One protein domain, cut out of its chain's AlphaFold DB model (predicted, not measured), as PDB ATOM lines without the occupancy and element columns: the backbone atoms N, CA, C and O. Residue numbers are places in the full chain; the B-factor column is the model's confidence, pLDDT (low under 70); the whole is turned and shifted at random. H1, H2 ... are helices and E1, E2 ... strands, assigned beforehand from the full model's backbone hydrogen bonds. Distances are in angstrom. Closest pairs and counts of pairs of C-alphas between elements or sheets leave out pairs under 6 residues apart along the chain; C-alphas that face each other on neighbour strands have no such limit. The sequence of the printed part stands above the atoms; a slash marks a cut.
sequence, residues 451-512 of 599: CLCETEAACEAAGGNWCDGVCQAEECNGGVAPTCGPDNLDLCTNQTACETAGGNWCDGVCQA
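AT A GLANCE: This is residues 451 to 512 of the 599 residues of an uncharacterized protein of delta proteobacterium ML8_D (UniProt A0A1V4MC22). Two small lobes lie toward opposite ends of an elongated outline, each a short helix packed on a two-stranded hairpin: H1 on E1 and E2, then H2 on E3 and E4. Residues 473 to 494, with no named element, join them. The 62 printed residues run H1, E1, E2, H2, E3, E4, class mixed, with 25 residues in named elements, under half; both sheets are antiparallel. The whole is loose, radius of gyration of the C-alphas 13.6 A, spanning 37 by 22 by 14 A.

IN THESE COORDINATES: H1, residues 456 to 461, begins at C-alpha (43.397, 15.652, -40.819). E1 is 465 to 467, E2 470 to 472. H2, 495 to 501, is 9.8 A long. E3 is 504 to 506; E4, 509 to 511, ends at C-alpha (29.311, 3.455, -16.800).

HOW THE PARTS SIT: C-alphas Glu 456 and Trp 466 are the closest of H1 and E1, 5.3 A. Hairpin E1 and E2 has N 465 and O 472 within hydrogen-bond range, 2.7 A. C-alphas Gln 495 and Trp 505 are the closest of H2 and E3, 5.4 A. Hairpin E3 and E4 has N 504 and O 511 within hydrogen-bond range, 2.8 A. In H1 and H2 every O i to N i+4 pair is within range. H1 and H2 are apart.

THE WHOLE: C-alphas Ala 457 and Cys 506 are farthest apart, 37.9 A. The printed part has no cut; the link E2 to H2 is long. Residues 451 to 452 and 476 to 483 have pLDDT under 70.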
ATOM      1  N   CYS A 451      47.290  10.303 -31.514       67.19
ATOM      2  CA  CYS A 451      47.208  11.546 -30.743       67.19
ATOM      3  C   CYS A 451      48.269  12.606 -31.110       67.19
ATOM      4  O   CYS A 451      48.121  13.762 -30.719       67.19
ATOM      5  N   LEU A 452      49.312  12.234 -31.861       68.12
ATOM      6  CA  LEU A 452      50.373  13.130 -32.337       68.12
ATOM      7  C   LEU A 452      50.082  13.722 -33.723       68.12
ATOM      8  O   LEU A 452      50.866  14.513 -34.249       68.12
ATOM      9  N   CYS A 453      48.970  13.339 -34.347       76.81
ATOM     10  CA  CYS A 453      48.545  13.892 -35.621       76.81
ATOM     11  C   CYS A 453      47.953  15.292 -35.415       76.81
ATOM     12  O   CYS A 453      46.895  15.446 -34.817       76.81
ATOM     13  N   GLU A 454      48.615  16.319 -35.949       80.00
ATOM     14  CA  GLU A 454      48.158  17.719 -35.851       80.00
ATOM     15  C   GLU A 454      47.264  18.150 -37.024       80.00
ATOM     16  O   GLU A 454      46.724  19.258 -37.039       80.00
ATOM     17  N   THR A 455      47.109  17.289 -38.035       83.62
ATOM     18  CA  THR A 455      46.292  17.574 -39.218       83.62
ATOM     19  C   THR A 455      45.458  16.367 -39.627       83.62
ATOM     20  O   THR A 455      45.891  15.223 -39.486       83.62
ATOM     21  N   GLU A 456      44.303  16.644 -40.228       83.88
ATOM     22  CA  GLU A 456      43.397  15.652 -40.819       83.88
ATOM     23  C   GLU A 456      44.122  14.706 -41.780       83.88
ATOM     24  O   GLU A 456      44.053  13.491 -41.634       83.88
ATOM     25  N   ALA A 457      44.928  15.260 -42.687       83.44
ATOM     26  CA  ALA A 457      45.678  14.470 -43.658       83.44
ATOM     27  C   ALA A 457      46.715  13.535 -43.008       83.44
ATOM     28  O   ALA A 457      46.949  12.437 -43.510       83.44
ATOM     29  N   ALA A 458      47.349  13.962 -41.911       83.75
ATOM     30  CA  ALA A 458      48.294  13.121 -41.180       83.75
ATOM     31  C   ALA A 458      47.561  11.994 -40.438       83.75
ATOM     32  O   ALA A 458      47.986  10.845 -40.497       83.75
ATOM     33  N   CYS A 459      46.421  12.313 -39.824       81.62
ATOM     34  CA  CYS A 459      45.574  11.352 -39.128       81.62
ATOM     35  C   CYS A 459      45.070  10.230 -40.039       81.62
ATOM     36  O   CYS A 459      45.226   9.051 -39.725       81.62
ATOM     37  N   GLU A 460      44.540  10.591 -41.208       86.56
ATOM     38  CA  GLU A 460      44.072   9.617 -42.195       86.56
ATOM     39  C   GLU A 460      45.226   8.756 -42.733       86.56
ATOM     40  O   GLU A 460      45.066   7.552 -42.938       86.56
ATOM     41  N   ALA A 461      46.412   9.347 -42.930       85.38
ATOM     42  CA  ALA A 461      47.606   8.618 -43.361       85.38
ATOM     43  C   ALA A 461      48.118   7.627 -42.301       85.38
ATOM     44  O   ALA A 461      48.685   6.593 -42.658       85.38
ATOM     45  N   ALA A 462      47.893   7.929 -41.023       84.44
ATOM     46  CA  ALA A 462      48.206   7.077 -39.884       84.44
ATOM     47  C   ALA A 462      47.136   5.998 -39.612       84.44
ATOM     48  O   ALA A 462      47.360   5.107 -38.800       84.44
ATOM     49  N   GLY A 463      45.999   6.032 -40.317       84.25
ATOM     50  CA  GLY A 463      44.904   5.072 -40.151       84.25
ATOM     51  C   GLY A 463      43.867   5.457 -39.091       84.25
ATOM     52  O   GLY A 463      43.058   4.608 -38.721       84.25
ATOM     53  N   GLY A 464      43.879   6.708 -38.619       82.62
ATOM     54  CA  GLY A 464      42.881   7.265 -37.705       82.62
ATOM     55  C   GLY A 464      41.791   8.085 -38.402       82.62
ATOM     56  O   GLY A 464      41.857   8.385 -39.594       82.62
ATOM     57  N   ASN A 465      40.785   8.475 -37.626       81.50
ATOM     58  CA  ASN A 465      39.674   9.338 -38.001       81.50
ATOM     59  C   ASN A 465      39.859  10.726 -37.369       81.50
ATOM     60  O   ASN A 465      40.106  10.843 -36.167       81.50
ATOM     61  N   TRP A 466      39.733  11.785 -38.172       81.94
ATOM     62  CA  TRP A 466      39.884  13.167 -37.713       81.94
ATOM     63  C   TRP A 466      38.547  13.755 -37.255       81.94
ATOM     64  O   TRP A 466      37.671  14.031 -38.077       81.94
ATOM     65  N   CYS A 467      38.388  13.985 -35.953       77.94
ATOM     66  CA  CYS A 467      37.146  14.482 -35.366       77.94
ATOM     67  C   CYS A 467      37.420  15.757 -34.547       77.94
ATOM     68  O   CYS A 467      38.137  15.720 -33.552       77.94
ATOM     69  N   ASP A 468      36.860  16.900 -34.968       72.62
ATOM     70  CA  ASP A 468      36.968  18.202 -34.273       72.62
ATOM     71  C   ASP A 468      38.395  18.606 -33.838       72.62
ATOM     72  O   ASP A 468      38.625  19.155 -32.760       72.62
ATOM     73  N   GLY A 469      39.380  18.369 -34.709       71.94
ATOM     74  CA  GLY A 469      40.772  18.758 -34.455       71.94
ATOM     75  C   GLY A 469      41.576  17.750 -33.634       71.94
ATOM     76  O   GLY A 469      42.691  18.067 -33.229       71.94
ATOM     77  N   VAL A 470      41.027  16.556 -33.392       73.94
ATOM     78  CA  VAL A 470      41.699  15.446 -32.710       73.94
ATOM     79  C   VAL A 470      41.654  14.207 -33.599       73.94
ATOM     80  O   VAL A 470      40.634  13.904 -34.216       73.94
ATOM     81  N   CYS A 471      42.768  13.486 -33.672       79.94
ATOM     82  CA  CYS A 471      42.859  12.212 -34.373       79.94
ATOM     83  C   CYS A 471      42.647  11.036 -33.413       79.94
ATOM     84  O   CYS A 471      43.258  11.001 -32.344       79.94
ATOM     85  N   GLN A 472      41.802  10.077 -33.790       78.88
ATOM     86  CA  GLN A 472      41.426   8.931 -32.951       78.88
ATOM     87  C   GLN A 472      41.174   7.664 -33.779       78.88
ATOM     88  O   GLN A 472      41.009   7.740 -34.994       78.88
ATOM     89  N   ALA A 473      41.140   6.490 -33.150       78.56
ATOM     90  CA  ALA A 473      40.947   5.224 -33.862       78.56
ATOM     91  C   ALA A 473      39.478   4.995 -34.275       78.56
ATOM     92  O   ALA A 473      39.202   4.348 -35.283       78.56
ATOM     93  N   GLU A 474      38.526   5.559 -33.531       76.81
ATOM     94  CA  GLU A 474      37.087   5.350 -33.694       76.81
ATOM     95  C   GLU A 474      36.455   6.282 -34.747       76.81
ATOM     96  O   GLU A 474      36.781   7.469 -34.827       76.81
ATOM     97  N   GLU A 475      35.506   5.761 -35.541       74.25
ATOM     98  CA  GLU A 475      34.793   6.531 -36.576       74.25
ATOM     99  C   GLU A 475      34.038   7.738 -35.982       74.25
ATOM    100  O   GLU A 475      33.324   7.624 -34.981       74.25
ATOM    101  N   CYS A 476      34.147   8.909 -36.625       67.94
ATOM    102  CA  CYS A 476      33.470  10.117 -36.157       67.94
ATOM    103  C   CYS A 476      31.941   9.983 -36.288       67.94
ATOM    104  O   CYS A 476      31.399   9.915 -37.396       67.94
ATOM    105  N   ASN A 477      31.213  10.071 -35.173       59.72
ATOM    106  CA  ASN A 477      29.749  10.121 -35.174       59.72
ATOM    107  C   ASN A 477      29.248  11.510 -35.619       59.72
ATOM    108  O   ASN A 477      28.927  12.381 -34.815       59.72
ATOM    109  N   GLY A 478      29.191  11.733 -36.935       61.41
ATOM    110  CA  GLY A 478      28.631  12.956 -37.528       61.41
ATOM    111  C   GLY A 478      29.561  14.175 -37.525       61.41
ATOM    112  O   GLY A 478      29.073  15.299 -37.625       61.41
ATOM    113  N   GLY A 479      30.879  13.960 -37.443       56.09
ATOM    114  CA  GLY A 479      31.898  15.014 -37.543       56.09
ATOM    115  C   GLY A 479      32.168  15.791 -36.252       56.09
ATOM    116  O   GLY A 479      32.902  16.768 -36.297       56.09
ATOM    117  N   VAL A 480      31.602  15.356 -35.126       53.66
ATOM    118  CA  VAL A 480      31.859  15.921 -33.796       53.66
ATOM    119  C   VAL A 480      32.612  14.875 -32.985       53.66
ATOM    120  O   VAL A 480      32.246  13.696 -33.029       53.66
ATOM    121  N   ALA A 481      33.668  15.280 -32.275       53.66
ATOM    122  CA  ALA A 481      34.357  14.375 -31.357       53.66
ATOM    123  C   ALA A 481      33.343  13.816 -30.341       53.66
ATOM    124  O   ALA A 481      32.492  14.576 -29.854       53.66
ATOM    125  N   PRO A 482      33.376  12.508 -30.028       59.16
ATOM    126  CA  PRO A 482      32.487  11.959 -29.021       59.16
ATOM    127  C   PRO A 482      32.717  12.733 -27.719       59.16
ATOM    128  O   PRO A 482      33.837  12.920 -27.254       59.16
ATOM    129  N   THR A 483      31.638  13.289 -27.183       69.31
ATOM    130  CA  THR A 483      31.636  13.976 -25.891       69.31
ATOM    131  C   THR A 483      30.897  13.099 -24.896       69.31
ATOM    132  O   THR A 483      30.073  12.272 -25.295       69.31
ATOM    133  N   CYS A 484      31.193  13.287 -23.607       72.25
ATOM    134  CA  CYS A 484      30.452  12.671 -22.508       72.25
ATOM    135  C   CYS A 484      28.939  12.773 -22.764       72.25
ATOM    136  O   CYS A 484      28.375  13.869 -22.832       72.25
ATOM    137  N   GLY A 485      28.302  11.619 -22.950       79.88
ATOM    138  CA  GLY A 485      26.918  11.496 -23.391       79.88
ATOM    139  C   GLY A 485      26.432  10.047 -23.289       79.88
ATOM    140  O   GLY A 485      27.231   9.170 -22.967       79.88
ATOM    141  N   PRO A 486      25.147   9.772 -23.569       76.88
ATOM    142  CA  PRO A 486      24.541   8.456 -23.332       76.88
ATOM    143  C   PRO A 486      25.244   7.292 -24.042       76.88
ATOM    144  O   PRO A 486      25.216   6.170 -23.547       76.88
ATOM    145  N   ASP A 487      25.881   7.574 -25.183       76.81
ATOM    146  CA  ASP A 487      26.578   6.586 -26.010       76.81
ATOM    147  C   ASP A 487      28.103   6.542 -25.759       76.81
ATOM    148  O   ASP A 487      28.759   5.644 -26.271       76.81
ATOM    149  N   ASN A 488      28.667   7.480 -24.975       76.88
ATOM    150  CA  ASN A 488      30.104   7.579 -24.651       76.88
ATOM    151  C   ASN A 488      30.291   8.004 -23.179       76.88
ATOM    152  O   ASN A 488      30.748   9.113 -22.870       76.88
ATOM    153  N   LEU A 489      29.812   7.166 -22.257       79.06
ATOM    154  CA  LEU A 489      29.837   7.451 -20.820       79.06
ATOM    155  C   LEU A 489      31.270   7.477 -20.265       79.06
ATOM    156  O   LEU A 489      31.580   8.321 -19.435       79.06
ATOM    157  N   ASP A 490      32.163   6.649 -20.795       74.94
ATOM    158  CA  ASP A 490      33.597   6.579 -20.491       74.94
ATOM    159  C   ASP A 490      34.350   7.913 -20.657       74.94
ATOM    160  O   ASP A 490      35.355   8.151 -19.990       74.94
ATOM    161  N   LEU A 491      33.832   8.827 -21.482       76.62
ATOM    162  CA  LEU A 491      34.405  10.161 -21.696       76.62
ATOM    163  C   LEU A 491      33.985  11.195 -20.638       76.62
ATOM    164  O   LEU A 491      34.430  12.348 -20.668       76.62
ATOM    165  N   CYS A 492      33.107  10.830 -19.705       80.50
ATOM    166  CA  CYS A 492      32.736  11.683 -18.585       80.50
ATOM    167  C   CYS A 492      33.860  11.687 -17.541       80.50
ATOM    168  O   CYS A 492      34.190  10.660 -16.966       80.50
ATOM    169  N   THR A 493      34.434  12.857 -17.258       83.25
ATOM    170  CA  THR A 493      35.567  13.003 -16.317       83.25
ATOM    171  C   THR A 493      35.148  13.401 -14.905       83.25
ATOM    172  O   THR A 493      35.987  13.581 -14.026       83.25
ATOM    173  N   ASN A 494      33.846  13.577 -14.670       83.19
ATOM    174  CA  ASN A 494      33.310  13.852 -13.345       83.19
ATOM    175  C   ASN A 494      31.885  13.319 -13.181       83.19
ATOM    176  O   ASN A 494      31.131  13.162 -14.147       83.19
ATOM    177  N   GLN A 495      31.513  13.125 -11.918       84.50
ATOM    178  CA  GLN A 495      30.218  12.598 -11.503       84.50
ATOM    179  C   GLN A 495      29.036  13.373 -12.092       84.50
ATOM    180  O   GLN A 495      28.103  12.774 -12.617       84.50
ATOM    181  N   THR A 496      29.079  14.706 -12.054       83.56
ATOM    182  CA  THR A 496      27.967  15.536 -12.531       83.56
ATOM    183  C   THR A 496      27.726  15.358 -14.029       83.56
ATOM    184  O   THR A 496      26.576  15.275 -14.462       83.56
ATOM    185  N   ALA A 497      28.793  15.275 -14.825       85.00
ATOM    186  CA  ALA A 497      28.700  15.036 -16.259       85.00
ATOM    187  C   ALA A 497      28.153  13.629 -16.559       85.00
ATOM    188  O   ALA A 497      27.260  13.493 -17.392       85.00
ATOM    189  N   CYS A 498      28.610  12.619 -15.817       82.69
ATOM    190  CA  CYS A 498      28.160  11.234 -15.944       82.69
ATOM    191  C   CYS A 498      26.664  11.050 -15.669       82.69
ATOM    192  O   CYS A 498      25.930  10.498 -16.488       82.69
ATOM    193  N   GLU A 499      26.192  11.584 -14.541       84.19
ATOM    194  CA  GLU A 499      24.783  11.499 -14.152       84.19
ATOM    195  C   GLU A 499      23.888  12.277 -15.130       84.19
ATOM    196  O   GLU A 499      22.778  11.852 -15.448       84.19
ATOM    197  N   THR A 500      24.389  13.396 -15.674       86.50
ATOM    198  CA  THR A 500      23.690  14.176 -16.712       86.50
ATOM    199  C   THR A 500      23.616  13.422 -18.045       86.50
ATOM    200  O   THR A 500      22.627  13.552 -18.766       86.50
ATOM    201  N   ALA A 501      24.635  12.622 -18.361       86.12
ATOM    202  CA  ALA A 501      24.696  11.767 -19.543       86.12
ATOM    203  C   ALA A 501      23.861  10.477 -19.412       86.12
ATOM    204  O   ALA A 501      23.675   9.774 -20.403       86.12
ATOM    205  N   GLY A 502      23.312  10.189 -18.226       84.19
ATOM    206  CA  GLY A 502      22.489   9.007 -17.961       84.19
ATOM    207  C   GLY A 502      23.272   7.773 -17.499       84.19
ATOM    208  O   GLY A 502      22.698   6.686 -17.492       84.19
ATOM    209  N   GLY A 503      24.545   7.935 -17.122       83.81
ATOM    210  CA  GLY A 503      25.385   6.890 -16.534       83.81
ATOM    211  C   GLY A 503      25.485   6.971 -15.008       83.81
ATOM    212  O   GLY A 503      25.029   7.924 -14.375       83.81
ATOM    213  N   ASN A 504      26.119   5.962 -14.418       81.81
ATOM    214  CA  ASN A 504      26.424   5.849 -12.998       81.81
ATOM    215  C   ASN A 504      27.924   6.083 -12.773       81.81
ATOM    216  O   ASN A 504      28.758   5.456 -13.427       81.81
ATOM    217  N   TRP A 505      28.269   6.980 -11.846       82.00
ATOM    218  CA  TRP A 505      29.659   7.272 -11.485       82.00
ATOM    219  C   TRP A 505      30.153   6.286 -10.425       82.00
ATOM    220  O   TRP A 505      29.725   6.359  -9.272       82.00
ATOM    221  N   CYS A 506      31.053   5.379 -10.799       79.06
ATOM    222  CA  CYS A 506      31.601   4.357  -9.911       79.06
ATOM    223  C   CYS A 506      33.141   4.412  -9.981       79.06
ATOM    224  O   CYS A 506      33.717   4.307 -11.059       79.06
ATOM    225  N   ASP A 507      33.810   4.628  -8.844       72.88
ATOM    226  CA  ASP A 507      35.281   4.615  -8.709       72.88
ATOM    227  C   ASP A 507      36.058   5.470  -9.732       72.88
ATOM    228  O   ASP A 507      37.104   5.082 -10.240       72.88
ATOM    229  N   GLY A 508      35.549   6.671 -10.027       72.31
ATOM    230  CA  GLY A 508      36.201   7.608 -10.953       72.31
ATOM    231  C   GLY A 508      35.927   7.332 -12.433       72.31
ATOM    232  O   GLY A 508      36.453   8.050 -13.280       72.31
ATOM    233  N   VAL A 509      35.083   6.341 -12.738       74.50
ATOM    234  CA  VAL A 509      34.684   5.959 -14.094       74.50
ATOM    235  C   VAL A 509      33.163   6.039 -14.224       74.50
ATOM    236  O   VAL A 509      32.411   5.700 -13.311       74.50
ATOM    237  N   CYS A 510      32.688   6.512 -15.369       83.75
ATOM    238  CA  CYS A 510      31.267   6.579 -15.673       83.75
ATOM    239  C   CYS A 510      30.835   5.384 -16.533       83.75
ATOM    240  O   CYS A 510      31.457   5.110 -17.557       83.75
ATOM    241  N   GLN A 511      29.770   4.684 -16.135       84.44
ATOM    242  CA  GLN A 511      29.311   3.455 -16.800       84.44
ATOM    243  C   GLN A 511      27.783   3.336 -16.863       84.44
ATOM    244  O   GLN A 511      27.068   4.017 -16.132       84.44
ATOM    245  N   ALA A 512      27.261   2.484 -17.749       83.69
ATOM    246  CA  ALA A 512      25.819   2.343 -17.975       83.69
ATOM    247  C   ALA A 512      25.127   1.479 -16.906       83.69
ATOM    248  O   ALA A 512      23.965   1.707 -16.565       83.69
TER     249      ALA A 512